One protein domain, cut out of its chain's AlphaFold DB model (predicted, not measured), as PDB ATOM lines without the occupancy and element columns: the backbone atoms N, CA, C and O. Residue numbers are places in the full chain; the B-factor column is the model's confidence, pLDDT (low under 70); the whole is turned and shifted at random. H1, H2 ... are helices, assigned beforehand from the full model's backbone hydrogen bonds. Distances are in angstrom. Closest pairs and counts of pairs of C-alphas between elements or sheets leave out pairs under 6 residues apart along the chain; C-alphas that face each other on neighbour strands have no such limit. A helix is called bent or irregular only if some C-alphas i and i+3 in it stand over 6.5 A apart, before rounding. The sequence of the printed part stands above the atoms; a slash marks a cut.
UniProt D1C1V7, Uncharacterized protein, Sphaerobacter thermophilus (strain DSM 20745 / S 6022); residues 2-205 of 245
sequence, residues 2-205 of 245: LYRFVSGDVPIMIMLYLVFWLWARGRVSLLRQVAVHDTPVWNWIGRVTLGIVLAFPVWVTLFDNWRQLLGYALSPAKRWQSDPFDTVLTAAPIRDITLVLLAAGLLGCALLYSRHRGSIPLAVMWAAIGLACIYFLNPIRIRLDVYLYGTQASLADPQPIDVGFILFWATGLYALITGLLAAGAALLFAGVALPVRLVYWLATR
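AT A GLANCE: This is residues 2 to 205 of the 245 residues of an uncharacterized protein of Sphaerobacter thermophilus (strain DSM 20745 / S 6022) (UniProt D1C1V7). One long helix, H10, runs from end to end through an elongated, all-helix body, with the bent helix H8 packed along one side and H2 and H7 crossing it on the other side, where H4 packs on both. Small helices H1 and H9 pack on each other near the end where H10 begins, H3 packs across part of H4, and H5 and H6 bridge H10 and H8b. The printed part has 204 residues with ten named helices, H1 to H10 in chain order, and no named strand. It is compact, with a radius of gyration of the C-alphas of 18.8 A, and spans 64 by 35 by 32 A.

IN THESE COORDINATES: H1, residues 2 to 7, begins at C-alpha 2 (105.856, 100.517, 83.772). H2 is residues 10 to 25, 22.4 A long, and H3 residues 28 to 35. H4, residues 40 to 63, is 32.7 A long with a kink of 34 degrees near residue 57; it is neither bent nor irregular, but only just: C-alphas 54 and 57 are 6.3 A apart. H5 is residues 66 to 70, H6 residues 76 to 82, and H7 residues 92 to 115, 34.2 A. H8, residues 120 to 150, was assigned as one helix by its hydrogen bonds but is bent, with C-alphas 136 and 139 at 6.5 A; its arms are H8a, residues 120 to 136, and H8b, residues 139 to 150. H9 is residues 152 to 156. H10, residues 160 to 204, is 62.8 A long with a kink of 31 degrees near residue 193, and ends at C-alpha 204 (104.746, 145.324, 52.963).

HOW THE PARTS SIT: H10 is the hub. It touches H8a at a shallow tilt of 31 degrees, opposite ways, closest at C-alphas Gly 130 and Ala 183, 4.0 A. H7 touches it at a steep tilt of 57 degrees, closest at C-alphas Ala 110 and Ala 193, 4.4 A. H2, with residues 11 to 16 alone, touches it at a steep tilt of 57 degrees, closest at C-alphas Ile 12 and Tyr 174, 5.8 A. H4 and H7 touch, closest at C-alphas Thr 49 and Gly 108, 5.2 A. H4 and H10 are apart. Every O i to N i+4 pair is within hydrogen-bond range in H1, H2, H3, H5, H7, H8a, H8b and H9; H4 has 18 of 20, H10 40 of 41, and H6 1 of 3, beside 3 of 4 O i to N i+3 pairs.

THE WHOLE: The two C-alphas farthest apart, those of Gln 159 and Arg 205, are 66.4 A apart. Residues 21 to 30 stand free, of which 21 to 25 belong to H2 and 28 to 30 to H3. The printed part has no cut and no long link. Its mean pLDDT is 86.6; residues 76 to 84, 86 to 87 and 153 to 156 are under 70.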
ATOM      1  N   LEU A   2     104.721  99.584  83.791       72.94
ATOM      2  CA  LEU A   2     105.856 100.517  83.772       72.94
ATOM      3  C   LEU A   2     106.627 100.519  82.441       72.94
ATOM      4  O   LEU A   2     106.866 101.586  81.890       72.94
ATOM      5  N   TYR A   3     106.905  99.343  81.866       72.75
ATOM      6  CA  TYR A   3     107.530  99.240  80.540       72.75
ATOM      7  C   TYR A   3     106.780 100.033  79.456       72.75
ATOM      8  O   TYR A   3     107.381 100.868  78.797       72.75
ATOM      9  N   ARG A   4     105.452  99.855  79.337       75.62
ATOM     10  CA  ARG A   4     104.621 100.584  78.355       75.62
ATOM     11  C   ARG A   4     104.617 102.093  78.584       75.62
ATOM     12  O   ARG A   4     104.476 102.856  77.637       75.62
ATOM     13  N   PHE A   5     104.741 102.519  79.838       76.56
ATOM     14  CA  PHE A   5     104.875 103.931  80.166       76.56
ATOM     15  C   PHE A   5     106.247 104.469  79.747       76.56
ATOM     16  O   PHE A   5     106.299 105.562  79.211       76.56
ATOM     17  N   VAL A   6     107.338 103.719  79.950       76.19
ATOM     18  CA  VAL A   6     108.719 104.107  79.583       76.19
ATOM     19  C   VAL A   6     108.964 104.066  78.063       76.19
ATOM     20  O   VAL A   6     109.730 104.863  77.521       76.19
ATOM     21  N   SER A   7     108.306 103.146  77.363       75.81
ATOM     22  CA  SER A   7     108.419 103.002  75.910       75.81
ATOM     23  C   SER A   7     107.436 103.883  75.132       75.81
ATOM     24  O   SER A   7     107.580 104.016  73.924       75.81
ATOM     25  N   GLY A   8     106.413 104.437  75.789       82.88
ATOM     26  CA  GLY A   8     105.312 105.141  75.133       82.88
ATOM     27  C   GLY A   8     105.545 106.638  74.915       82.88
ATOM     28  O   GLY A   8     106.416 107.257  75.523       82.88
ATOM     29  N   ASP A   9     104.688 107.236  74.087       88.81
ATOM     30  CA  ASP A   9     104.742 108.658  73.726       88.81
ATOM     31  C   ASP A   9     104.005 109.588  74.706       88.81
ATOM     32  O   ASP A   9     104.269 110.792  74.759       88.81
ATOM     33  N   VAL A  10     103.099 109.045  75.526       90.81
ATOM     34  CA  VAL A  10     102.278 109.825  76.473       90.81
ATOM     35  C   VAL A  10     103.118 110.686  77.428       90.81
ATOM     36  O   VAL A  10     102.782 111.860  77.605       90.81
ATOM     37  N   PRO A  11     104.221 110.198  78.029       90.31
ATOM     38  CA  PRO A  11     105.030 111.033  78.916       90.31
ATOM     39  C   PRO A  11     105.719 112.194  78.192       90.31
ATOM     40  O   PRO A  11     105.867 113.269  78.774       90.31
ATOM     41  N   ILE A  12     106.088 112.010  76.919       91.44
ATOM     42  CA  ILE A  12     106.656 113.075  76.081       91.44
ATOM     43  C   ILE A  12     105.600 114.164  75.862       91.44
ATOM     44  O   ILE A  12     105.882 115.344  76.056       91.44
ATOM     45  N   MET A  13     104.359 113.777  75.550       94.12
ATOM     46  CA  MET A  13     103.233 114.708  75.423       94.12
ATOM     47  C   MET A  13     102.990 115.507  76.708       94.12
ATOM     48  O   MET A  13     102.843 116.728  76.663       94.12
ATOM     49  N   ILE A  14     102.962 114.826  77.858       93.94
ATOM     50  CA  ILE A  14     102.770 115.463  79.169       93.94
ATOM     51  C   ILE A  14     103.879 116.486  79.421       93.94
ATOM     52  O   ILE A  14     103.591 117.616  79.817       93.94
ATOM     53  N   MET A  15     105.135 116.122  79.152       93.62
ATOM     54  CA  MET A  15     106.273 117.021  79.328       93.62
ATOM     55  C   MET A  15     106.200 118.226  78.375       93.62
ATOM     56  O   MET A  15     106.415 119.356  78.810       93.62
ATOM     57  N   LEU A  16     105.819 118.024  77.108       94.00
ATOM     58  CA  LEU A  16     105.599 119.113  76.149       94.00
ATOM     59  C   LEU A  16     104.532 120.095  76.643       94.00
ATOM     60  O   LEU A  16     104.766 121.304  76.645       94.00
ATOM     61  N   TYR A  17     103.388 119.601  77.124       95.44
ATOM     62  CA  TYR A  17     102.344 120.471  77.669       95.44
ATOM     63  C   TYR A  17     102.746 121.151  78.971       95.44
ATOM     64  O   TYR A  17     102.366 122.301  79.182       95.44
ATOM     65  N   LEU A  18     103.533 120.494  79.824       94.31
ATOM     66  CA  LEU A  18     104.090 121.125  81.016       94.31
ATOM     67  C   LEU A  18     104.993 122.304  80.631       94.31
ATOM     68  O   LEU A  18     104.853 123.393  81.188       94.31
ATOM     69  N   VAL A  19     105.866 122.120  79.636       91.56
ATOM     70  CA  VAL A  19     106.722 123.189  79.099       91.56
ATOM     71  C   VAL A  19     105.877 124.311  78.491       91.56
ATOM     72  O   VAL A  19     106.105 125.483  78.803       91.56
ATOM     73  N   PHE A  20     104.867 123.981  77.679       92.56
ATOM     74  CA  PHE A  20     103.949 124.972  77.112       92.56
ATOM     75  C   PHE A  20     103.204 125.747  78.194       92.56
ATOM     76  O   PHE A  20     103.102 126.966  78.101       92.56
ATOM     77  N   TRP A  21     102.724 125.071  79.237       93.62
ATOM     78  CA  TRP A  21     102.015 125.691  80.350       93.62
ATOM     79  C   TRP A  21     102.919 126.631  81.156       93.62
ATOM     80  O   TRP A  21     102.543 127.781  81.398       93.62
ATOM     81  N   LEU A  22     104.128 126.184  81.517       92.75
ATOM     82  CA  LEU A  22     105.116 127.005  82.224       92.75
ATOM     83  C   LEU A  22     105.473 128.259  81.418       92.75
ATOM     84  O   LEU A  22     105.501 129.366  81.963       92.75
ATOM     85  N   TRP A  23     105.684 128.106  80.109       89.38
ATOM     86  CA  TRP A  23     105.961 129.223  79.212       89.38
ATOM     87  C   TRP A  23     104.758 130.170  79.073       89.38
ATOM     88  O   TRP A  23     104.905 131.391  79.199       89.38
ATOM     89  N   ALA A  24     103.556 129.622  78.873       89.88
ATOM     90  CA  ALA A  24     102.316 130.374  78.699       89.88
ATOM     91  C   ALA A  24     101.985 131.229  79.926       89.88
ATOM     92  O   ALA A  24     101.578 132.384  79.780       89.88
ATOM     93  N   ARG A  25     102.219 130.701  81.135       91.31
ATOM     94  CA  ARG A  25     101.963 131.403  82.399       91.31
ATOM     95  C   ARG A  25     102.716 132.732  82.493       91.31
ATOM     96  O   ARG A  25     102.159 133.712  82.976       91.31
ATOM     97  N   GLY A  26     103.946 132.793  81.983       85.19
ATOM     98  CA  GLY A  26     104.743 134.024  81.940       85.19
ATOM     99  C   GLY A  26     104.435 134.949  80.755       85.19
ATOM    100  O   GLY A  26     104.992 136.043  80.673       85.19
ATOM    101  N   ARG A  27     103.593 134.521  79.802       88.31
ATOM    102  CA  ARG A  27     103.424 135.160  78.482       88.31
ATOM    103  C   ARG A  27     101.958 135.305  78.051       88.31
ATOM    104  O   ARG A  27     101.678 135.447  76.864       88.31
ATOM    105  N   VAL A  28     101.018 135.341  78.997       87.06
ATOM    106  CA  VAL A  28      99.569 135.448  78.716       87.06
ATOM    107  C   VAL A  28      99.231 136.648  77.820       87.06
ATOM    108  O   VAL A  28      98.404 136.536  76.918       87.06
ATOM    109  N   SER A  29      99.900 137.789  78.012       83.56
ATOM    110  CA  SER A  29      99.702 138.978  77.173       83.56
ATOM    111  C   SER A  29     100.101 138.749  75.712       83.56
ATOM    112  O   SER A  29      99.399 139.211  74.817       83.56
ATOM    113  N   LEU A  30     101.180 137.999  75.466       82.94
ATOM    114  CA  LEU A  30     101.630 137.620  74.128       82.94
ATOM    115  C   LEU A  30     100.655 136.623  73.495       82.94
ATOM    116  O   LEU A  30     100.271 136.800  72.345       82.94
ATOM    117  N   LEU A  31     100.182 135.627  74.248       86.00
ATOM    118  CA  LEU A  31      99.170 134.683  73.760       86.00
ATOM    119  C   LEU A  31      97.864 135.380  73.370       86.00
ATOM    120  O   LEU A  31      97.286 135.081  72.326       86.00
ATOM    121  N   ARG A  32      97.424 136.358  74.170       86.31
ATOM    122  CA  ARG A  32      96.257 137.182  73.839       86.31
ATOM    123  C   ARG A  32      96.487 137.994  72.567       86.31
ATOM    124  O   ARG A  32      95.583 138.060  71.744       86.31
ATOM    125  N   GLN A  33      97.676 138.576  72.403       82.75
ATOM    126  CA  GLN A  33      98.043 139.284  71.174       82.75
ATOM    127  C   GLN A  33      98.019 138.350  69.971       82.75
ATOM    128  O   GLN A  33      97.495 138.739  68.945       82.75
ATOM    129  N   VAL A  34      98.490 137.106  70.104       85.00
ATOM    130  CA  VAL A  34      98.422 136.102  69.031       85.00
ATOM    131  C   VAL A  34      96.972 135.733  68.681       85.00
ATOM    132  O   VAL A  34      96.653 135.558  67.510       85.00
ATOM    133  N   ALA A  35      96.086 135.626  69.671       85.62
ATOM    134  CA  ALA A  35      94.707 135.172  69.474       85.62
ATOM    135  C   ALA A  35      93.711 136.273  69.059       85.62
ATOM    136  O   ALA A  35      92.625 135.955  68.559       85.62
ATOM    137  N   VAL A  36      94.042 137.543  69.321       87.06
ATOM    138  CA  VAL A  36      93.174 138.705  69.088       87.06
ATOM    139  C   VAL A  36      93.941 139.787  68.335       87.06
ATOM    140  O   VAL A  36      94.944 140.303  68.814       87.06
ATOM    141  N   HIS A  37      93.464 140.116  67.145       83.69
ATOM    142  CA  HIS A  37      94.026 141.054  66.185       83.69
ATOM    143  C   HIS A  37      92.932 141.984  65.655       83.69
ATOM    144  O   HIS A  37      91.745 141.651  65.664       83.69
ATOM    145  N   ASP A  38      93.367 143.107  65.088       84.06
ATOM    146  CA  ASP A  38      92.488 144.171  64.583       84.06
ATOM    147  C   ASP A  38      91.642 143.751  63.371       84.06
ATOM    148  O   ASP A  38      90.640 144.383  63.054       84.06
ATOM    149  N   THR A  39      92.030 142.680  62.671       85.38
ATOM    150  CA  THR A  39      91.360 142.221  61.444       85.38
ATOM    151  C   THR A  39      90.918 140.760  61.556       85.38
ATOM    152  O   THR A  39      91.631 139.933  62.139       85.38
ATOM    153  N   PRO A  40      89.761 140.395  60.970       89.81
ATOM    154  CA  PRO A  40      89.174 139.061  61.120       89.81
ATOM    155  C   PRO A  40      90.047 137.951  60.522       89.81
ATOM    156  O   PRO A  40      90.136 136.869  61.097       89.81
ATOM    157  N   VAL A  41      90.742 138.225  59.413       90.19
ATOM    158  CA  VAL A  41      91.647 137.261  58.766       90.19
ATOM    159  C   VAL A  41      92.766 136.844  59.716       90.19
ATOM    160  O   VAL A  41      93.047 135.660  59.879       90.19
ATOM    161  N   TRP A  42      93.380 137.807  60.400       89.88
ATOM    162  CA  TRP A  42      94.479 137.496  61.297       89.88
ATOM    163  C   TRP A  42      94.033 136.869  62.620       89.88
ATOM    164  O   TRP A  42      94.770 136.057  63.171       89.88
ATOM    165  N   ASN A  43      92.814 137.162  63.087       90.88
ATOM    166  CA  ASN A  43      92.197 136.410  64.185       90.88
ATOM    167  C   ASN A  43      92.090 134.920  63.849       90.88
ATOM    168  O   ASN A  43      92.427 134.072  64.675       90.88
ATOM    169  N   TRP A  44      91.649 134.603  62.630       94.25
ATOM    170  CA  TRP A  44      91.588 133.227  62.147       94.25
ATOM    171  C   TRP A  44      92.973 132.587  62.075       94.25
ATOM    172  O   TRP A  44      93.161 131.520  62.653       94.25
ATOM    173  N   ILE A  45      93.954 133.255  61.458       93.62
ATOM    174  CA  ILE A  45      95.336 132.751  61.373       93.62
ATOM    175  C   ILE A  45      95.901 132.475  62.773       93.62
ATOM    176  O   ILE A  45      96.427 131.391  63.018       93.62
ATOM    177  N   GLY A  46      95.754 133.422  63.703       93.56
ATOM    178  CA  GLY A  46      96.222 133.294  65.082       93.56
ATOM    179  C   GLY A  46      95.618 132.095  65.808       93.56
ATOM    180  O   GLY A  46      96.341 131.253  66.341       93.56
ATOM    181  N   ARG A  47      94.286 131.973  65.785       94.94
ATOM    182  CA  ARG A  47      93.556 130.897  66.476       94.94
ATOM    183  C   ARG A  47      93.801 129.527  65.859       94.94
ATOM    184  O   ARG A  47      94.005 128.575  66.602       94.94
ATOM    185  N   VAL A  48      93.811 129.428  64.530       96.00
ATOM    186  CA  VAL A  48      94.109 128.171  63.828       96.00
ATOM    187  C   VAL A  48      95.542 127.742  64.112       96.00
ATOM    188  O   VAL A  48      95.763 126.582  64.437       96.00
ATOM    189  N   THR A  49      96.504 128.668  64.084       96.06
ATOM    190  CA  THR A  49      97.900 128.350  64.412       96.06
ATOM    191  C   THR A  49      98.028 127.839  65.845       96.06
ATOM    192  O   THR A  49      98.636 126.795  66.060       96.06
ATOM    193  N   LEU A  50      97.422 128.521  66.825       94.62
ATOM    194  CA  LEU A  50      97.407 128.049  68.214       94.62
ATOM    195  C   LEU A  50      96.730 126.678  68.341       94.62
ATOM    196  O   LEU A  50      97.245 125.806  69.033       94.62
ATOM    197  N   GLY A  51      95.614 126.475  67.638       96.44
ATOM    198  CA  GLY A  51      94.917 125.195  67.574       96.44
ATOM    199  C   GLY A  51      95.809 124.077  67.037       96.44
ATOM    200  O   GLY A  51      95.887 123.028  67.661       96.44
ATOM    201  N   ILE A  52      96.543 124.316  65.947       97.06
ATOM    202  CA  ILE A  52      97.488 123.348  65.371       97.06
ATOM    203  C   ILE A  52      98.648 123.080  66.333       97.06
ATOM    204  O   ILE A  52      98.967 121.922  66.575       97.06
ATOM    205  N   VAL A  53      99.255 124.115  66.927       94.31
ATOM    206  CA  VAL A  53     100.366 123.961  67.886       94.31
ATOM    207  C   VAL A  53      99.951 123.130  69.100       94.31
ATOM    208  O   VAL A  53     100.750 122.347  69.607       94.31
ATOM    209  N   LEU A  54      98.703 123.271  69.553       95.12
ATOM    210  CA  LEU A  54      98.166 122.480  70.655       95.12
ATOM    211  C   LEU A  54      97.686 121.097  70.213       95.12
ATOM    212  O   LEU A  54      97.835 120.163  70.983       95.12
ATOM    213  N   ALA A  55      97.129 120.930  69.017       96.81
ATOM    214  CA  ALA A  55      96.633 119.639  68.537       96.81
ATOM    215  C   ALA A  55      97.761 118.716  68.060       96.81
ATOM    216  O   ALA A  55      97.654 117.500  68.196       96.81
ATOM    217  N   PHE A  56      98.848 119.278  67.527       96.50
ATOM    218  CA  PHE A  56      99.969 118.520  66.983       96.50
ATOM    219  C   PHE A  56     100.578 117.554  68.010       96.50
ATOM    220  O   PHE A  56     100.738 116.381  67.668       96.50
ATOM    221  N   PRO A  57     100.827 117.949  69.278       95.50
ATOM    222  CA  PRO A  57     101.329 117.001  70.254       95.50
ATOM    223  C   PRO A  57     100.393 115.829  70.546       95.50
ATOM    224  O   PRO A  57     100.850 114.697  70.681       95.50
ATOM    225  N   VAL A  58      99.085 116.085  70.609       96.62
ATOM    226  CA  VAL A  58      98.073 115.034  70.799       96.62
ATOM    227  C   VAL A  58      98.041 114.102  69.598       96.62
ATOM    228  O   VAL A  58      98.058 112.889  69.777       96.62
ATOM    229  N   TRP A  59      98.059 114.652  68.381       97.25
ATOM    230  CA  TRP A  59      98.074 113.868  67.150       97.25
ATOM    231  C   TRP A  59      99.250 112.894  67.115       97.25
ATOM    232  O   TRP A  59      99.049 111.691  66.961       97.25
ATOM    233  N   VAL A  60     100.470 113.404  67.309       95.19
ATOM    234  CA  VAL A  60     101.675 112.571  67.240       95.19
ATOM    235  C   VAL A  60     101.652 111.487  68.309       95.19
ATOM    236  O   VAL A  60     102.005 110.362  68.017       95.19
ATOM    237  N   THR A  61     101.171 111.789  69.513       93.88
ATOM    238  CA  THR A  61     101.128 110.820  70.620       93.88
ATOM    239  C   THR A  61     100.107 109.701  70.396       93.88
ATOM    240  O   THR A  61     100.301 108.587  70.875       93.88
ATOM    241  N   LEU A  62      98.991 109.993  69.723       93.94
ATOM    242  CA  LEU A  62      97.919 109.018  69.508       93.94
ATOM    243  C   LEU A  62      98.101 108.188  68.236       93.94
ATOM    244  O   LEU A  62      97.622 107.056  68.191       93.94
ATOM    245  N   PHE A  63      98.734 108.754  67.206       93.75
ATOM    246  CA  PHE A  63      98.752 108.158  65.871       93.75
ATOM    247  C   PHE A  63     100.156 107.949  65.293       93.75
ATOM    248  O   PHE A  63     100.333 107.034  64.494       93.75
ATOM    249  N   ASP A  64     101.141 108.766  65.665       91.94
ATOM    250  CA  ASP A  64     102.517 108.679  65.157       91.94
ATOM    251  C   ASP A  64     103.484 108.339  66.311       91.94
ATOM    252  O   ASP A  64     103.062 107.780  67.320       91.94
ATOM    253  N   ASN A  65     104.780 108.618  66.157       90.00
ATOM    254  CA  ASN A  65     105.802 108.325  67.156       90.00
ATOM    255  C   ASN A  65     106.839 109.467  67.225       90.00
ATOM    256  O   ASN A  65     107.497 109.814  66.230       90.00
ATOM    257  N   TRP A  66     107.017 110.053  68.416       89.44
ATOM    258  CA  TRP A  66     107.931 111.185  68.639       89.44
ATOM    259  C   TRP A  66     109.393 110.831  68.397       89.44
ATOM    260  O   TRP A  66     110.164 111.619  67.837       89.44
ATOM    261  N   ARG A  67     109.789 109.639  68.835       84.69
ATOM    262  CA  ARG A  67     111.162 109.138  68.762       84.69
ATOM    263  C   ARG A  67     111.552 108.867  67.307       84.69
ATOM    264  O   ARG A  67     112.644 109.254  66.884       84.69
ATOM    265  N   GLN A  68     110.629 108.329  66.507       84.56
ATOM    266  CA  GLN A  68     110.796 108.164  65.062       84.56
ATOM    267  C   GLN A  68     110.834 109.501  64.308       84.56
ATOM    268  O   GLN A  68     111.514 109.596  63.285       84.56
ATOM    269  N   LEU A  69     110.122 110.539  64.767       87.00
ATOM    270  CA  LEU A  69     110.231 111.888  64.193       87.00
ATOM    271  C   LEU A  69     111.618 112.496  64.437       87.00
ATOM    272  O   LEU A  69     112.216 113.026  63.501       87.00
ATOM    273  N   LEU A  70     112.175 112.353  65.645       83.25
ATOM    274  CA  LEU A  70     113.555 112.770  65.939       83.25
ATOM    275  C   LEU A  70     114.584 112.017  65.081       83.25
ATOM    276  O   LEU A  70     115.558 112.602  64.611       83.25
ATOM    277  N   GLY A  71     114.355 110.723  64.853       76.00
ATOM    278  CA  GLY A  71     115.192 109.871  64.008       76.00
ATOM    279  C   GLY A  71     114.902 109.965  62.506       76.00
ATOM    280  O   GLY A  71     115.521 109.236  61.725       76.00
ATOM    281  N   TYR A  72     113.974 110.821  62.062       77.88
ATOM    282  CA  TYR A  72     113.492 110.795  60.678       77.88
ATOM    283  C   TYR A  72     114.585 111.157  59.665       77.88
ATOM    284  O   TYR A  72     114.704 110.505  58.630       77.88
ATOM    285  N   ALA A  73     115.439 112.125  60.006       70.25
ATOM    286  CA  ALA A  73     116.575 112.545  59.182       70.25
ATOM    287  C   ALA A  73     117.789 111.594  59.262       70.25
ATOM    288  O   ALA A  73     118.772 111.785  58.547       70.25
ATOM    289  N   LEU A  74     117.754 110.581  60.136       73.19
ATOM    290  CA  LEU A  74     118.820 109.590  60.242       73.19
ATOM    291  C   LEU A  74     118.671 108.518  59.161       73.19
ATOM    292  O   LEU A  74     117.564 108.176  58.737       73.19
ATOM    293  N   SER A  75     119.805 107.944  58.749       71.38
ATOM    294  CA  SER A  75     119.798 106.783  57.862       71.38
ATOM    295  C   SER A  75     119.049 105.610  58.509       71.38
ATOM    296  O   SER A  75     119.060 105.492  59.740       71.38
ATOM    297  N   PRO A  76     118.453 104.697  57.720       68.69
ATOM    298  CA  PRO A  76     117.718 103.551  58.255       68.69
ATOM    299  C   PRO A  76     118.510 102.755  59.302       68.69
ATOM    300  O   PRO A  76     117.977 102.444  60.359       68.69
ATOM    301  N   ALA A  77     119.811 102.532  59.078       67.75
ATOM    302  CA  ALA A  77     120.692 101.839  60.026       67.75
ATOM    303  C   ALA A  77     120.847 102.567  61.378       67.75
ATOM    304  O   ALA A  77     120.948 101.925  62.420       67.75
ATOM    305  N   LYS A  78     120.844 103.907  61.378       66.88
ATOM    306  CA  LYS A  78     120.931 104.730  62.597       66.88
ATOM    307  C   LYS A  78     119.570 104.959  63.257       66.88
ATOM    308  O   LYS A  78     119.518 105.311  64.431       66.88
ATOM    309  N   ARG A  79     118.470 104.747  62.529       66.88
ATOM    310  CA  ARG A  79     117.105 104.932  63.034       66.88
ATOM    311  C   ARG A  79     116.750 103.903  64.110       66.88
ATOM    312  O   ARG A  79     116.226 104.291  65.146       66.88
ATOM    313  N   TRP A  80     117.156 102.648  63.934       62.16
ATOM    314  CA  TRP A  80     117.011 101.590  64.947       62.16
ATOM    315  C   TRP A  80     117.759 101.888  66.249       62.16
ATOM    316  O   TRP A  80     117.302 101.545  67.331       62.16
ATOM    317  N   GLN A  81     118.895 102.585  66.159       60.25
ATOM    318  CA  GLN A  81     119.637 103.036  67.341       60.25
ATOM    319  C   GLN A  81     118.941 104.210  68.040       60.25
ATOM    320  O   GLN A  81     119.178 104.455  69.217       60.25
ATOM    321  N   SER A  82     118.104 104.952  67.310       57.25
ATOM    322  CA  SER A  82     117.378 106.106  67.834       57.25
ATOM    323  C   SER A  82     116.056 105.740  68.499       57.25
ATOM    324  O   SER A  82     115.535 106.569  69.231       57.25
ATOM    325  N   ASP A  83     115.505 104.548  68.277       68.44
ATOM    326  CA  ASP A  83     114.384 104.050  69.070       68.44
ATOM    327  C   ASP A  83     114.424 102.520  69.162       68.44
ATOM    328  O   ASP A  83     113.917 101.834  68.277       68.44
ATOM    329  N   PRO A  84     115.053 101.960  70.207       67.44
ATOM    330  CA  PRO A  84     115.122 100.513  70.377       67.44
ATOM    331  C   PRO A  84     113.782  99.902  70.823       67.44
ATOM    332  O   PRO A  84     113.637  98.684  70.798       67.44
ATOM    333  N   PHE A  85     112.804 100.720  71.234       70.50
ATOM    334  CA  PHE A  85     111.520 100.242  71.751       70.50
ATOM    335  C   PHE A  85     110.483  99.976  70.662       70.50
ATOM    336  O   PHE A  85     109.568  99.185  70.889       70.50
ATOM    337  N   ASP A  86     110.616 100.618  69.500       69.94
ATOM    338  CA  ASP A  86     109.658 100.500  68.411       69.94
ATOM    339  C   ASP A  86     110.349 100.066  67.121       69.94
ATOM    340  O   ASP A  86     111.235 100.733  66.585       69.94
ATOM    341  N   THR A  87     109.945  98.895  66.638       66.00
ATOM    342  CA  THR A  87     110.562  98.238  65.482       66.00
ATOM    343  C   THR A  87     109.748  98.406  64.205       66.00
ATOM    344  O   THR A  87     110.209  98.052  63.120       66.00
ATOM    345  N   VAL A  88     108.541  98.963  64.300       80.44
ATOM    346  CA  VAL A  88     107.656  99.151  63.154       80.44
ATOM    347  C   VAL A  88     107.603 100.631  62.813       80.44
ATOM    348  O   VAL A  88     107.300 101.475  63.648       80.44
ATOM    349  N   LEU A  89     107.903 100.966  61.559       81.81
ATOM    350  CA  LEU A  89     107.801 102.345  61.091       81.81
ATOM    351  C   LEU A  89     106.339 102.798  61.054       81.81
ATOM    352  O   LEU A  89     105.470 102.044  60.608       81.81
ATOM    353  N   THR A  90     106.086 104.055  61.430       86.62
ATOM    354  CA  THR A  90     104.768 104.670  61.237       86.62
ATOM    355  C   THR A  90     104.342 104.555  59.771       86.62
ATOM    356  O   THR A  90     105.113 104.861  58.857       86.62
ATOM    357  N   ALA A  91     103.091 104.148  59.542       89.69
ATOM    358  CA  ALA A  91     102.519 104.072  58.204       89.69
ATOM    359  C   ALA A  91     102.581 105.434  57.487       89.69
ATOM    360  O   ALA A  91     102.257 106.471  58.073       89.69
ATOM    361  N   ALA A  92     102.942 105.423  56.199       90.44
ATOM    362  CA  ALA A  92     103.162 106.640  55.411       90.44
ATOM    363  C   ALA A  92     101.996 107.653  55.467       90.44
ATOM    364  O   ALA A  92     102.273 108.817  55.741       90.44
ATOM    365  N   PRO A  93     100.709 107.252  55.353       95.50
ATOM    366  CA  PRO A  93      99.609 108.216  55.403       95.50
ATOM    367  C   PRO A  93      99.527 108.982  56.729       95.50
ATOM    368  O   PRO A  93      99.195 110.164  56.749       95.50
ATOM    369  N   ILE A  94      99.852 108.324  57.846       94.81
ATOM    370  CA  ILE A  94      99.855 108.969  59.161       94.81
ATOM    371  C   ILE A  94     101.026 109.950  59.250       94.81
ATOM    372  O   ILE A  94     100.841 111.093  59.671       94.81
ATOM    373  N   ARG A  95     102.213 109.525  58.798       93.44
ATOM    374  CA  ARG A  95     103.404 110.379  58.769       93.44
ATOM    375  C   ARG A  95     103.194 111.606  57.881       93.44
ATOM    376  O   ARG A  95     103.604 112.697  58.266       93.44
ATOM    377  N   ASP A  96     102.518 111.465  56.746       94.62
ATOM    378  CA  ASP A  96     102.206 112.582  55.853       94.62
ATOM    379  C   ASP A  96     101.307 113.616  56.542       94.62
ATOM    380  O   ASP A  96     101.601 114.812  56.494       94.62
ATOM    381  N   ILE A  97     100.270 113.179  57.268       96.88
ATOM    382  CA  ILE A  97      99.420 114.087  58.059       96.88
ATOM    383  C   ILE A  97     100.251 114.804  59.127       96.88
ATOM    384  O   ILE A  97     100.136 116.021  59.283       96.88
ATOM    385  N   THR A  98     101.130 114.083  59.827       96.25
ATOM    386  CA  THR A  98     102.050 114.675  60.806       96.25
ATOM    387  C   THR A  98     102.919 115.763  60.171       96.25
ATOM    388  O   THR A  98     103.043 116.857  60.725       96.25
ATOM    389  N   LEU A  99     103.495 115.506  58.994       95.38
ATOM    390  CA  LEU A  99     104.327 116.477  58.282       95.38
ATOM    391  C   LEU A  99     103.521 117.691  57.800       95.38
ATOM    392  O   LEU A  99     104.012 118.817  57.895       95.38
ATOM    393  N   VAL A 100     102.279 117.494  57.350       97.00
ATOM    394  CA  VAL A 100     101.369 118.584  56.965       97.00
ATOM    395  C   VAL A 100     101.017 119.457  58.170       97.00
ATOM    396  O   VAL A 100     101.115 120.681  58.079       97.00
ATOM    397  N   LEU A 101     100.658 118.857  59.309       97.31
ATOM    398  CA  LEU A 101     100.366 119.594  60.542       97.31
ATOM    399  C   LEU A 101     101.589 120.377  61.029       97.31
ATOM    400  O   LEU A 101     101.462 121.549  61.392       97.31
ATOM    401  N   LEU A 102     102.774 119.761  60.983       96.00
ATOM    402  CA  LEU A 102     104.032 120.418  61.328       96.00
ATOM    403  C   LEU A 102     104.300 121.614  60.405       96.00
ATOM    404  O   LEU A 102     104.550 122.716  60.890       96.00
ATOM    405  N   ALA A 103     104.208 121.430  59.085       96.25
ATOM    406  CA  ALA A 103     104.438 122.492  58.111       96.25
ATOM    407  C   ALA A 103     103.434 123.646  58.265       96.25
ATOM    408  O   ALA A 103     103.836 124.811  58.293       96.25
ATOM    409  N   ALA A 104     102.145 123.336  58.428       97.25
ATOM    410  CA  ALA A 104     101.097 124.330  58.642       97.25
ATOM    411  C   ALA A 104     101.306 125.110  59.949       97.25
ATOM    412  O   ALA A 104     101.203 126.338  59.959       97.25
ATOM    413  N   GLY A 105     101.663 124.420  61.038       96.94
ATOM    414  CA  GLY A 105     101.978 125.041  62.323       96.94
ATOM    415  C   GLY A 105     103.201 125.958  62.244       96.94
ATOM    416  O   GLY A 105     103.144 127.102  62.696       96.94
ATOM    417  N   LEU A 106     104.287 125.499  61.613       96.75
ATOM    418  CA  LEU A 106     105.500 126.296  61.411       96.75
ATOM    419  C   LEU A 106     105.230 127.534  60.552       96.75
ATOM    420  O   LEU A 106     105.675 128.625  60.907       96.75
ATOM    421  N   LEU A 107     104.475 127.388  59.460       96.88
ATOM    422  CA  LEU A 107     104.123 128.496  58.576       96.88
ATOM    423  C   LEU A 107     103.233 129.523  59.285       96.88
ATOM    424  O   LEU A 107     103.503 130.721  59.207       96.88
ATOM    425  N   GLY A 108     102.217 129.072  60.024       95.56
ATOM    426  CA  GLY A 108     101.366 129.940  60.838       95.56
ATOM    427  C   GLY A 108     102.174 130.728  61.873       95.56
ATOM    428  O   GLY A 108     102.079 131.956  61.945       95.56
ATOM    429  N   CYS A 109     103.058 130.046  62.608       94.94
ATOM    430  CA  CYS A 109     103.968 130.679  63.561       94.94
ATOM    431  C   CYS A 109     104.907 131.683  62.878       94.94
ATOM    432  O   CYS A 109     105.101 132.784  63.389       94.94
ATOM    433  N   ALA A 110     105.476 131.341  61.721       95.00
ATOM    434  CA  ALA A 110     106.376 132.203  60.956       95.00
ATOM    435  C   ALA A 110     105.677 133.468  60.425       95.00
ATOM    436  O   ALA A 110     106.254 134.560  60.457       95.00
ATOM    437  N   LEU A 111     104.426 133.343  59.976       93.25
ATOM    438  CA  LEU A 111     103.595 134.471  59.551       93.25
ATOM    439  C   LEU A 111     103.298 135.410  60.722       93.25
ATOM    440  O   LEU A 111     103.503 136.620  60.612       93.25
ATOM    441  N   LEU A 112     102.878 134.860  61.864       91.56
ATOM    442  CA  LEU A 112     102.624 135.636  63.081       91.56
ATOM    443  C   LEU A 112     103.900 136.307  63.595       91.56
ATOM    444  O   LEU A 112     103.871 137.482  63.957       91.56
ATOM    445  N   TYR A 113     105.025 135.596  63.580       90.88
ATOM    446  CA  TYR A 113     106.334 136.135  63.926       90.88
ATOM    447  C   TYR A 113     106.713 137.321  63.033       90.88
ATOM    448  O   TYR A 113     107.129 138.368  63.526       90.88
ATOM    449  N   SER A 114     106.507 137.188  61.722       89.50
ATOM    450  CA  SER A 114     106.799 138.248  60.753       89.50
ATOM    451  C   SER A 114     105.918 139.477  60.964       89.50
ATOM    452  O   SER A 114     106.427 140.600  60.964       89.50
ATOM    453  N   ARG A 115     104.624 139.263  61.234       86.19
ATOM    454  CA  ARG A 115     103.661 140.322  61.559       86.19
ATOM    455  C   ARG A 115     104.033 141.081  62.833       86.19
ATOM    456  O   ARG A 115     103.971 142.305  62.852       86.19
ATOM    457  N   HIS A 116     104.456 140.382  63.883       83.50
ATOM    458  CA  HIS A 116     104.833 140.993  65.166       83.50
ATOM    459  C   HIS A 116     106.271 141.541  65.178       83.50
ATOM    460  O   HIS A 116     106.852 141.737  66.242       83.50
ATOM    461  N   ARG A 117     106.850 141.813  63.997       71.25
ATOM    462  CA  ARG A 117     108.208 142.351  63.815       71.25
ATOM    463  C   ARG A 117     109.298 141.498  64.467       71.25
ATOM    464  O   ARG A 117     110.282 142.024  64.984       71.25
ATOM    465  N   GLY A 118     109.164 140.179  64.376       75.00
ATOM    466  CA  GLY A 118     110.242 139.255  64.695       75.00
ATOM    467  C   GLY A 118     111.550 139.666  64.007       75.00
ATOM    468  O   GLY A 118     111.573 139.966  62.805       75.00
ATOM    469  N   SER A 119     112.626 139.755  64.791       81.75
ATOM    470  CA  SER A 119     113.930 140.214  64.321       81.75
ATOM    471  C   SER A 119     114.740 139.059  63.732       81.75
ATOM    472  O   SER A 119     114.919 138.027  64.369       81.75
ATOM    473  N   ILE A 120     115.304 139.240  62.534       86.50
ATOM    474  CA  ILE A 120     116.150 138.224  61.878       86.50
ATOM    475  C   ILE A 120     117.229 137.650  62.823       86.50
ATOM    476  O   ILE A 120     117.340 136.425  62.887       86.50
ATOM    477  N   PRO A 121     117.958 138.464  63.620       88.25
ATOM    478  CA  PRO A 121     118.945 137.939  64.563       88.25
ATOM    479  C   PRO A 121     118.365 136.948  65.575       88.25
ATOM    480  O   PRO A 121     119.031 135.979  65.924       88.25
ATOM    481  N   LEU A 122     117.119 137.145  66.021       87.31
ATOM    482  CA  LEU A 122     116.474 136.243  66.968       87.31
ATOM    483  C   LEU A 122     116.188 134.877  66.327       87.31
ATOM    484  O   LEU A 122     116.443 133.855  66.953       87.31
ATOM    485  N   ALA A 123     115.705 134.844  65.081       89.12
ATOM    486  CA  ALA A 123     115.502 133.587  64.355       89.12
ATOM    487  C   ALA A 123     116.830 132.843  64.121       89.12
ATOM    488  O   ALA A 123     116.907 131.638  64.347       89.12
ATOM    489  N   VAL A 124     117.893 133.564  63.748       91.75
ATOM    490  CA  VAL A 124     119.242 132.991  63.589       91.75
ATOM    491  C   VAL A 124     119.774 132.443  64.916       91.75
ATOM    492  O   VAL A 124     120.309 131.338  64.955       91.75
ATOM    493  N   MET A 125     119.582 133.174  66.016       92.88
ATOM    494  CA  MET A 125     119.963 132.720  67.353       92.88
ATOM    495  C   MET A 125     119.226 131.428  67.737       92.88
ATOM    496  O   MET A 125     119.859 130.491  68.216       92.88
ATOM    497  N   TRP A 126     117.917 131.336  67.478       89.50
ATOM    498  CA  TRP A 126     117.148 130.110  67.716       89.50
ATOM    499  C   TRP A 126     117.629 128.933  66.866       89.50
ATOM    500  O   TRP A 126     117.712 127.822  67.385       89.50
ATOM    501  N   ALA A 127     118.002 129.168  65.604       92.56
ATOM    502  CA  ALA A 127     118.607 128.138  64.761       92.56
ATOM    503  C   ALA A 127     119.933 127.636  65.348       92.56
ATOM    504  O   ALA A 127     120.139 126.430  65.455       92.56
ATOM    505  N   ALA A 128     120.813 128.550  65.766       94.00
ATOM    506  CA  ALA A 128     122.110 128.205  66.339       94.00
ATOM    507  C   ALA A 128     121.969 127.428  67.657       94.00
ATOM    508  O   ALA A 128     122.613 126.394  67.829       94.00
ATOM    509  N   ILE A 129     121.087 127.880  68.556       91.50
ATOM    510  CA  ILE A 129     120.784 127.184  69.816       91.50
ATOM    511  C   ILE A 129     120.189 125.805  69.525       91.50
ATOM    512  O   ILE A 129     120.651 124.814  70.085       91.50
ATOM    513  N   GLY A 130     119.203 125.721  68.628       92.75
ATOM    514  CA  GLY A 130     118.571 124.458  68.252       92.75
ATOM    515  C   GLY A 130     119.581 123.459  67.688       92.75
ATOM    516  O   GLY A 130     119.636 122.312  68.131       92.75
ATOM    517  N   LEU A 131     120.444 123.912  66.777       93.56
ATOM    518  CA  LEU A 131     121.501 123.093  66.192       93.56
ATOM    519  C   LEU A 131     122.511 122.619  67.246       93.56
ATOM    520  O   LEU A 131     122.843 121.435  67.276       93.56
ATOM    521  N   ALA A 132     122.964 123.511  68.132       93.31
ATOM    522  CA  ALA A 132     123.879 123.161  69.215       93.31
ATOM    523  C   ALA A 132     123.249 122.125  70.160       93.31
ATOM    524  O   ALA A 132     123.862 121.099  70.448       93.31
ATOM    525  N   CYS A 133     122.003 122.340  70.588       93.00
ATOM    526  CA  CYS A 133     121.275 121.389  71.422       93.00
ATOM    527  C   CYS A 133     121.149 120.024  70.740       93.00
ATOM    528  O   CYS A 133     121.443 119.016  71.372       93.00
ATOM    529  N   ILE A 134     120.782 119.964  69.458       90.25
ATOM    530  CA  ILE A 134     120.710 118.691  68.724       90.25
ATOM    531  C   ILE A 134     122.082 118.016  68.674       90.25
ATOM    532  O   ILE A 134     122.186 116.825  68.961       90.25
ATOM    533  N   TYR A 135     123.139 118.764  68.358       89.94
ATOM    534  CA  TYR A 135     124.493 118.224  68.251       89.94
ATOM    535  C   TYR A 135     124.991 117.613  69.571       89.94
ATOM    536  O   TYR A 135     125.519 116.503  69.571       89.94
ATOM    537  N   PHE A 136     124.786 118.301  70.698       90.44
ATOM    538  CA  PHE A 136     125.291 117.857  72.002       90.44
ATOM    539  C   PHE A 136     124.360 116.882  72.730       90.44
ATOM    540  O   PHE A 136     124.833 115.938  73.362       90.44
ATOM    541  N   LEU A 137     123.044 117.085  72.659       90.88
ATOM    542  CA  LEU A 137     122.077 116.326  73.458       90.88
ATOM    543  C   LEU A 137     121.619 115.038  72.772       90.88
ATOM    544  O   LEU A 137     121.311 114.064  73.458       90.88
ATOM    545  N   ASN A 138     121.602 114.984  71.435       87.56
ATOM    546  CA  ASN A 138     121.119 113.801  70.721       87.56
ATOM    547  C   ASN A 138     121.987 112.548  70.966       87.56
ATOM    548  O   ASN A 138     121.421 111.482  71.211       87.56
ATOM    549  N   PRO A 139     123.336 112.628  71.005       86.44
ATOM    550  CA  PRO A 139     124.163 111.477  71.374       86.44
ATOM    551  C   PRO A 139     123.902 110.975  72.799       86.44
ATOM    552  O   PRO A 139     123.897 109.766  73.033       86.44
ATOM    553  N   ILE A 140     123.667 111.888  73.750       88.50
ATOM    554  CA  ILE A 140     123.332 111.543  75.141       88.50
ATOM    555  C   ILE A 140     121.988 110.811  75.177       88.50
ATOM    556  O   ILE A 140     121.867 109.766  75.815       88.50
ATOM    557  N   ARG A 141     121.007 111.317  74.426       87.81
ATOM    558  CA  ARG A 141     119.671 110.728  74.309       87.81
ATOM    559  C   ARG A 141     119.714 109.306  73.766       87.81
ATOM    560  O   ARG A 141     119.143 108.419  74.384       87.81
ATOM    561  N   ILE A 142     120.451 109.073  72.679       82.25
ATOM    562  CA  ILE A 142     120.611 107.733  72.090       82.25
ATOM    563  C   ILE A 142     121.199 106.747  73.113       82.25
ATOM    564  O   ILE A 142     120.715 105.626  73.242       82.25
ATOM    565  N   ARG A 143     122.214 107.161  73.885       83.19
ATOM    566  CA  ARG A 143     122.815 106.302  74.922       83.19
ATOM    567  C   ARG A 143     121.839 105.978  76.053       83.19
ATOM    568  O   ARG A 143     121.812 104.840  76.512       83.19
ATOM    569  N   LEU A 144     121.050 106.960  76.490       82.56
ATOM    570  CA  LEU A 144     120.031 106.764  77.523       82.56
ATOM    571  C   LEU A 144     118.905 105.838  77.055       82.56
ATOM    572  O   LEU A 144     118.470 104.992  77.833       82.56
ATOM    573  N   ASP A 145     118.478 105.946  75.796       80.19
ATOM    574  CA  ASP A 145     117.484 105.039  75.215       80.19
ATOM    575  C   ASP A 145     117.984 103.593  75.177       80.19
ATOM    576  O   ASP A 145     117.270 102.685  75.599       80.19
ATOM    577  N   VAL A 146     119.230 103.370  74.745       79.38
ATOM    578  CA  VAL A 146     119.842 102.030  74.747       79.38
ATOM    579  C   VAL A 146     119.987 101.485  76.170       79.38
ATOM    580  O   VAL A 146     119.711 100.310  76.404       79.38
ATOM    581  N   TYR A 147     120.385 102.324  77.131       81.00
ATOM    582  CA  TYR A 147     120.490 101.925  78.535       81.00
ATOM    583  C   TYR A 147     119.136 101.487  79.109       81.00
ATOM    584  O   TYR A 147     119.037 100.402  79.678       81.00
ATOM    585  N   LEU A 148     118.085 102.292  78.916       78.25
ATOM    586  CA  LEU A 148     116.736 101.980  79.399       78.25
ATOM    587  C   LEU A 148     116.104 100.786  78.673       78.25
ATOM    588  O   LEU A 148     115.298 100.069  79.258       78.25
ATOM    589  N   TYR A 149     116.476 100.541  77.419       77.75
ATOM    590  CA  TYR A 149     116.097  99.313  76.727       77.75
ATOM    591  C   TYR A 149     116.801  98.089  77.327       77.75
ATOM    592  O   TYR A 149     116.174  97.063  77.571       77.75
ATOM    593  N   GLY A 150     118.092  98.202  77.651       76.69
ATOM    594  CA  GLY A 150     118.853  97.137  78.309       76.69
ATOM    595  C   GLY A 150     118.301  96.730  79.682       76.69
ATOM    596  O   GLY A 150     118.464  95.583  80.089       76.69
ATOM    597  N   THR A 151     117.592  97.625  80.378       74.31
ATOM    598  CA  THR A 151     116.926  97.336  81.661       74.31
ATOM    599  C   THR A 151     115.504  96.773  81.506       74.31
ATOM    600  O   THR A 151     114.782  96.626  82.494       74.31
ATOM    601  N   GLN A 152     115.092  96.392  80.288       71.31
ATOM    602  CA  GLN A 152     113.758  95.854  79.982       71.31
ATOM    603  C   GLN A 152     113.359  94.638  80.832       71.31
ATOM    604  O   GLN A 152     112.193  94.531  81.211       71.31
ATOM    605  N   ALA A 153     114.300  93.752  81.171       66.50
ATOM    606  CA  ALA A 153     114.016  92.601  82.033       66.50
ATOM    607  C   ALA A 153     113.571  93.038  83.444       66.50
ATOM    608  O   ALA A 153     112.583  92.527  83.964       66.50
ATOM    609  N   SER A 154     114.223  94.055  84.015       68.31
ATOM    610  CA  SER A 154     113.862  94.654  85.309       68.31
ATOM    611  C   SER A 154     112.587  95.508  85.243       68.31
ATOM    612  O   SER A 154     111.930  95.725  86.253       68.31
ATOM    613  N   LEU A 155     112.203  95.991  84.055       66.94
ATOM    614  CA  LEU A 155     110.960  96.745  83.823       66.94
ATOM    615  C   LEU A 155     109.704  95.857  83.767       66.94
ATOM    616  O   LEU A 155     108.585  96.370  83.910       66.94
ATOM    617  N   ALA A 156     109.875  94.558  83.500       68.56
ATOM    618  CA  ALA A 156     108.782  93.596  83.391       68.56
ATOM    619  C   ALA A 156     108.272  93.133  84.766       68.56
ATOM    620  O   ALA A 156     107.058  93.021  84.935       68.56
ATOM    621  N   ASP A 157     109.179  92.954  85.734       72.56
ATOM    622  CA  ASP A 157     108.875  92.586  87.124       72.56
ATOM    623  C   ASP A 157     109.740  93.399  88.114       72.56
ATOM    624  O   ASP A 157     110.782  92.928  88.576       72.56
ATOM    625  N   PRO A 158     109.389  94.675  88.368       72.12
ATOM    626  CA  PRO A 158     110.258  95.587  89.103       72.12
ATOM    627  C   PRO A 158     110.139  95.411  90.621       72.12
ATOM    628  O   PRO A 158     109.037  95.472  91.176       72.12
ATOM    629  N   GLN A 159     111.272  95.321  91.328       80.69
ATOM    630  CA  GLN A 159     111.259  95.513  92.779       80.69
ATOM    631  C   GLN A 159     110.992  96.994  93.114       80.69
ATOM    632  O   GLN A 159     111.306  97.877  92.314       80.69
ATOM    633  N   PRO A 160     110.448  97.329  94.301       78.88
ATOM    634  CA  PRO A 160     110.112  98.715  94.648       78.88
ATOM    635  C   PRO A 160     111.278  99.711  94.522       78.88
ATOM    636  O   PRO A 160     111.068 100.857  94.125       78.88
ATOM    637  N   ILE A 161     112.507  99.278  94.822       78.75
ATOM    638  CA  ILE A 161     113.715 100.104  94.669       78.75
ATOM    639  C   ILE A 161     114.051 100.371  93.193       78.75
ATOM    640  O   ILE A 161     114.434 101.490  92.840       78.75
ATOM    641  N   ASP A 162     113.809  99.390  92.321       78.31
ATOM    642  CA  ASP A 162     114.007  99.513  90.877       78.31
ATOM    643  C   ASP A 162     113.006 100.499  90.280       78.31
ATOM    644  O   ASP A 162     113.373 101.305  89.429       78.31
ATOM    645  N   VAL A 163     111.757 100.514  90.768       79.44
ATOM    646  CA  VAL A 163     110.728 101.464  90.310       79.44
ATOM    647  C   VAL A 163     111.192 102.909  90.496       79.44
ATOM    648  O   VAL A 163     111.108 103.702  89.559       79.44
ATOM    649  N   GLY A 164     111.709 103.261  91.678       80.81
ATOM    650  CA  GLY A 164     112.189 104.619  91.958       80.81
ATOM    651  C   GLY A 164     113.367 105.022  91.067       80.81
ATOM    652  O   GLY A 164     113.362 106.103  90.474       80.81
ATOM    653  N   PHE A 165     114.342 104.125  90.914       81.94
ATOM    654  CA  PHE A 165     115.505 104.339  90.054       81.94
ATOM    655  C   PHE A 165     115.110 104.502  88.575       81.94
ATOM    656  O   PHE A 165     115.563 105.426  87.899       81.94
ATOM    657  N   ILE A 166     114.207 103.651  88.084       80.38
ATOM    658  CA  ILE A 166     113.691 103.689  86.714       80.38
ATOM    659  C   ILE A 166     112.941 104.995  86.447       80.38
ATOM    660  O   ILE A 166     113.169 105.625  85.416       80.38
ATOM    661  N   LEU A 167     112.065 105.428  87.359       83.38
ATOM    662  CA  LEU A 167     111.298 106.666  87.187       83.38
ATOM    663  C   LEU A 167     112.202 107.904  87.147       83.38
ATOM    664  O   LEU A 167     111.950 108.812  86.350       83.38
ATOM    665  N   PHE A 168     113.269 107.931  87.947       85.31
ATOM    666  CA  PHE A 168     114.263 109.004  87.916       85.31
ATOM    667  C   PHE A 168     114.934 109.113  86.536       85.31
ATOM    668  O   PHE A 168     114.915 110.181  85.916       85.31
ATOM    669  N   TRP A 169     115.450 107.998  86.006       84.69
ATOM    670  CA  TRP A 169     116.098 107.979  84.690       84.69
ATOM    671  C   TRP A 169     115.127 108.224  83.535       84.69
ATOM    672  O   TRP A 169     115.456 108.975  82.617       84.69
ATOM    673  N   ALA A 170     113.919 107.657  83.591       84.38
ATOM    674  CA  ALA A 170     112.880 107.889  82.592       84.38
ATOM    675  C   ALA A 170     112.481 109.372  82.535       84.38
ATOM    676  O   ALA A 170     112.357 109.938  81.452       84.38
ATOM    677  N   THR A 171     112.360 110.037  83.687       86.75
ATOM    678  CA  THR A 171     112.083 111.480  83.745       86.75
ATOM    679  C   THR A 171     113.197 112.289  83.078       86.75
ATOM    680  O   THR A 171     112.912 113.179  82.275       86.75
ATOM    681  N   GLY A 172     114.462 111.951  83.354       87.94
ATOM    682  CA  GLY A 172     115.618 112.568  82.698       87.94
ATOM    683  C   GLY A 172     115.619 112.362  81.180       87.94
ATOM    684  O   GLY A 172     115.827 113.318  80.431       87.94
ATOM    685  N   LEU A 173     115.310 111.146  80.717       88.31
ATOM    686  CA  LEU A 173     115.164 110.844  79.292       88.31
ATOM    687  C   LEU A 173     114.049 111.687  78.654       88.31
ATOM    688  O   LEU A 173     114.268 112.290  77.608       88.31
ATOM    689  N   TYR A 174     112.870 111.772  79.273       90.06
ATOM    690  CA  TYR A 174     111.754 112.543  78.720       90.06
ATOM    691  C   TYR A 174     112.017 114.042  78.692       90.06
ATOM    692  O   TYR A 174     111.646 114.702  77.718       90.06
ATOM    693  N   ALA A 175     112.700 114.579  79.702       90.81
ATOM    694  CA  ALA A 175     113.167 115.959  79.682       90.81
ATOM    695  C   ALA A 175     114.141 116.196  78.515       90.81
ATOM    696  O   ALA A 175     114.019 117.186  77.794       90.81
ATOM    697  N   LEU A 176     115.057 115.253  78.277       91.56
ATOM    698  CA  LEU A 176     116.029 115.325  77.191       91.56
ATOM    699  C   LEU A 176     115.376 115.230  75.803       91.56
ATOM    700  O   LEU A 176     115.664 116.056  74.938       91.56
ATOM    701  N   ILE A 177     114.468 114.271  75.598       90.75
ATOM    702  CA  ILE A 177     113.688 114.121  74.358       90.75
ATOM    703  C   ILE A 177     112.861 115.383  74.104       90.75
ATOM    704  O   ILE A 177     112.889 115.922  73.001       90.75
ATOM    705  N   THR A 178     112.178 115.902  75.125       92.06
ATOM    706  CA  THR A 178     111.383 117.135  75.009       92.06
ATOM    707  C   THR A 178     112.259 118.334  74.651       92.06
ATOM    708  O   THR A 178     111.896 119.123  73.780       92.06
ATOM    709  N   GLY A 179     113.442 118.453  75.262       92.69
ATOM    710  CA  GLY A 179     114.425 119.480  74.920       92.69
ATOM    711  C   GLY A 179     114.911 119.373  73.472       92.69
ATOM    712  O   GLY A 179     115.005 120.384  72.779       92.69
ATOM    713  N   LEU A 180     115.154 118.154  72.982       93.06
ATOM    714  CA  LEU A 180     115.519 117.898  71.587       93.06
ATOM    715  C   LEU A 180     114.383 118.218  70.611       93.06
ATOM    716  O   LEU A 180     114.638 118.811  69.567       93.06
ATOM    717  N   LEU A 181     113.139 117.880  70.954       93.19
ATOM    718  CA  LEU A 181     111.961 118.244  70.162       93.19
ATOM    719  C   LEU A 181     111.792 119.764  70.096       93.19
ATOM    720  O   LEU A 181     111.576 120.304  69.014       93.19
ATOM    721  N   ALA A 182     111.959 120.467  71.218       91.75
ATOM    722  CA  ALA A 182     111.923 121.926  71.258       91.75
ATOM    723  C   ALA A 182     113.060 122.551  70.428       91.75
ATOM    724  O   ALA A 182     112.826 123.499  69.680       91.75
ATOM    725  N   ALA A 183     114.273 121.997  70.505       93.38
ATOM    726  CA  ALA A 183     115.417 122.422  69.702       93.38
ATOM    727  C   ALA A 183     115.195 122.189  68.197       93.38
ATOM    728  O   ALA A 183     115.456 123.079  67.388       93.38
ATOM    729  N   GLY A 184     114.659 121.023  67.821       93.00
ATOM    730  CA  GLY A 184     114.268 120.702  66.447       93.00
ATOM    731  C   GLY A 184     113.180 121.632  65.927       93.00
ATOM    732  O   GLY A 184     113.319 122.189  64.841       93.00
ATOM    733  N   ALA A 185     112.145 121.882  66.730       92.31
ATOM    734  CA  ALA A 185     111.096 122.836  66.398       92.31
ATOM    735  C   ALA A 185     111.652 124.257  66.217       92.31
ATOM    736  O   ALA A 185     111.271 124.925  65.262       92.31
ATOM    737  N   ALA A 186     112.582 124.705  67.068       92.19
ATOM    738  CA  ALA A 186     113.232 126.011  66.944       92.19
ATOM    739  C   ALA A 186     114.065 126.130  65.657       92.19
ATOM    740  O   ALA A 186     113.986 127.148  64.967       92.19
ATOM    741  N   LEU A 187     114.817 125.083  65.307       93.81
ATOM    742  CA  LEU A 187     115.604 125.029  64.075       93.81
ATOM    743  C   LEU A 187     114.708 125.060  62.827       93.81
ATOM    744  O   LEU A 187     114.930 125.869  61.927       93.81
ATOM    745  N   LEU A 188     113.669 124.219  62.792       94.31
ATOM    746  CA  LEU A 188     112.704 124.178  61.690       94.31
ATOM    747  C   LEU A 188     111.937 125.497  61.570       94.31
ATOM    748  O   LEU A 188     111.792 126.035  60.474       94.31
ATOM    749  N   PHE A 189     111.495 126.052  62.699       95.06
ATOM    750  CA  PHE A 189     110.849 127.356  62.748       95.06
ATOM    751  C   PHE A 189     111.751 128.438  62.178       95.06
ATOM    752  O   PHE A 189     111.289 129.196  61.339       95.06
ATOM    753  N   ALA A 190     113.024 128.502  62.568       93.75
ATOM    754  CA  ALA A 190     113.947 129.486  62.017       93.75
ATOM    755  C   ALA A 190     114.124 129.321  60.497       93.75
ATOM    756  O   ALA A 190     114.088 130.315  59.768       93.75
ATOM    757  N   GLY A 191     114.231 128.077  60.017       94.38
ATOM    758  CA  GLY A 191     114.304 127.759  58.589       94.38
ATOM    759  C   GLY A 191     113.096 128.255  57.787       94.38
ATOM    760  O   GLY A 191     113.265 128.714  56.662       94.38
ATOM    761  N   VAL A 192     111.892 128.232  58.372       96.06
ATOM    762  CA  VAL A 192     110.659 128.744  57.742       96.06
ATOM    763  C   VAL A 192     110.472 130.250  57.979       96.06
ATOM    764  O   VAL A 192     110.047 130.983  57.089       96.06
ATOM    765  N   ALA A 193     110.815 130.750  59.163       94.06
ATOM    766  CA  ALA A 193     110.595 132.133  59.569       94.06
ATOM    767  C   ALA A 193     111.449 133.117  58.775       94.06
ATOM    768  O   ALA A 193     110.955 134.184  58.422       94.06
ATOM    769  N   LEU A 194     112.700 132.773  58.460       92.69
ATOM    770  CA  LEU A 194     113.590 133.629  57.670       92.69
ATOM    771  C   LEU A 194     113.035 133.947  56.264       92.69
ATOM    772  O   LEU A 194     112.874 135.135  55.961       92.69
ATOM    773  N   PRO A 195     112.690 132.959  55.413       93.56
ATOM    774  CA  PRO A 195     112.127 133.241  54.096       93.56
ATOM    775  C   PRO A 195     110.746 133.896  54.187       93.56
ATOM    776  O   PRO A 195     110.490 134.862  53.470       93.56
ATOM    777  N   VAL A 196     109.875 133.454  55.102       93.94
ATOM    778  CA  VAL A 196     108.552 134.077  55.292       93.94
ATOM    779  C   VAL A 196     108.692 135.542  55.694       93.94
ATOM    780  O   VAL A 196     107.984 136.395  55.160       93.94
ATOM    781  N   ARG A 197     109.643 135.868  56.576       89.75
ATOM    782  CA  ARG A 197     109.916 137.245  56.992       89.75
ATOM    783  C   ARG A 197     110.399 138.103  55.837       89.75
ATOM    784  O   ARG A 197     109.962 139.250  55.735       89.75
ATOM    785  N   LEU A 198     111.286 137.565  55.003       89.50
ATOM    786  CA  LEU A 198     111.796 138.245  53.816       89.50
ATOM    787  C   LEU A 198     110.662 138.547  52.830       89.50
ATOM    788  O   LEU A 198     110.509 139.693  52.414       89.50
ATOM    789  N   VAL A 199     109.830 137.548  52.520       91.38
ATOM    790  CA  VAL A 199     108.664 137.705  51.637       91.38
ATOM    791  C   VAL A 199     107.672 138.711  52.218       91.38
ATOM    792  O   VAL A 199     107.244 139.622  51.513       91.38
ATOM    793  N   TYR A 200     107.352 138.602  53.511       88.75
ATOM    794  CA  TYR A 200     106.456 139.533  54.195       88.75
ATOM    795  C   TYR A 200     106.993 140.968  54.129       88.75
ATOM    796  O   TYR A 200     106.260 141.883  53.776       88.75
ATOM    797  N   TRP A 201     108.285 141.166  54.410       85.62
ATOM    798  CA  TRP A 201     108.926 142.479  54.336       85.62
ATOM    799  C   TRP A 201     108.893 143.072  52.925       85.62
ATOM    800  O   TRP A 201     108.599 144.255  52.777       85.62
ATOM    801  N   LEU A 202     109.164 142.270  51.891       88.69
ATOM    802  CA  LEU A 202     109.069 142.715  50.499       88.69
ATOM    803  C   LEU A 202     107.634 143.112  50.133       88.69
ATOM    804  O   LEU A 202     107.435 144.146  49.499       88.69
ATOM    805  N   ALA A 203     106.644 142.330  50.568       87.19
ATOM    806  CA  ALA A 203     105.231 142.571  50.287       87.19
ATOM    807  C   ALA A 203     104.663 143.805  51.010       87.19
ATOM    808  O   ALA A 203     103.728 144.431  50.510       87.19
ATOM    809  N   THR A 204     105.209 144.167  52.175       82.00
ATOM    810  CA  THR A 204     104.746 145.324  52.963       82.00
ATOM    811  C   THR A 204     105.651 146.551  52.846       82.00
ATOM    812  O   THR A 204     105.371 147.592  53.447       82.00
ATOM    813  N   ARG A 205     106.707 146.477  52.023       72.50
ATOM    814  CA  ARG A 205     107.661 147.567  51.790       72.50
ATOM    815  C   ARG A 205     106.934 148.824  51.292       72.50
ATOM    816  O   ARG A 205     106.303 148.811  50.242       72.50
TER     817      ARG A 205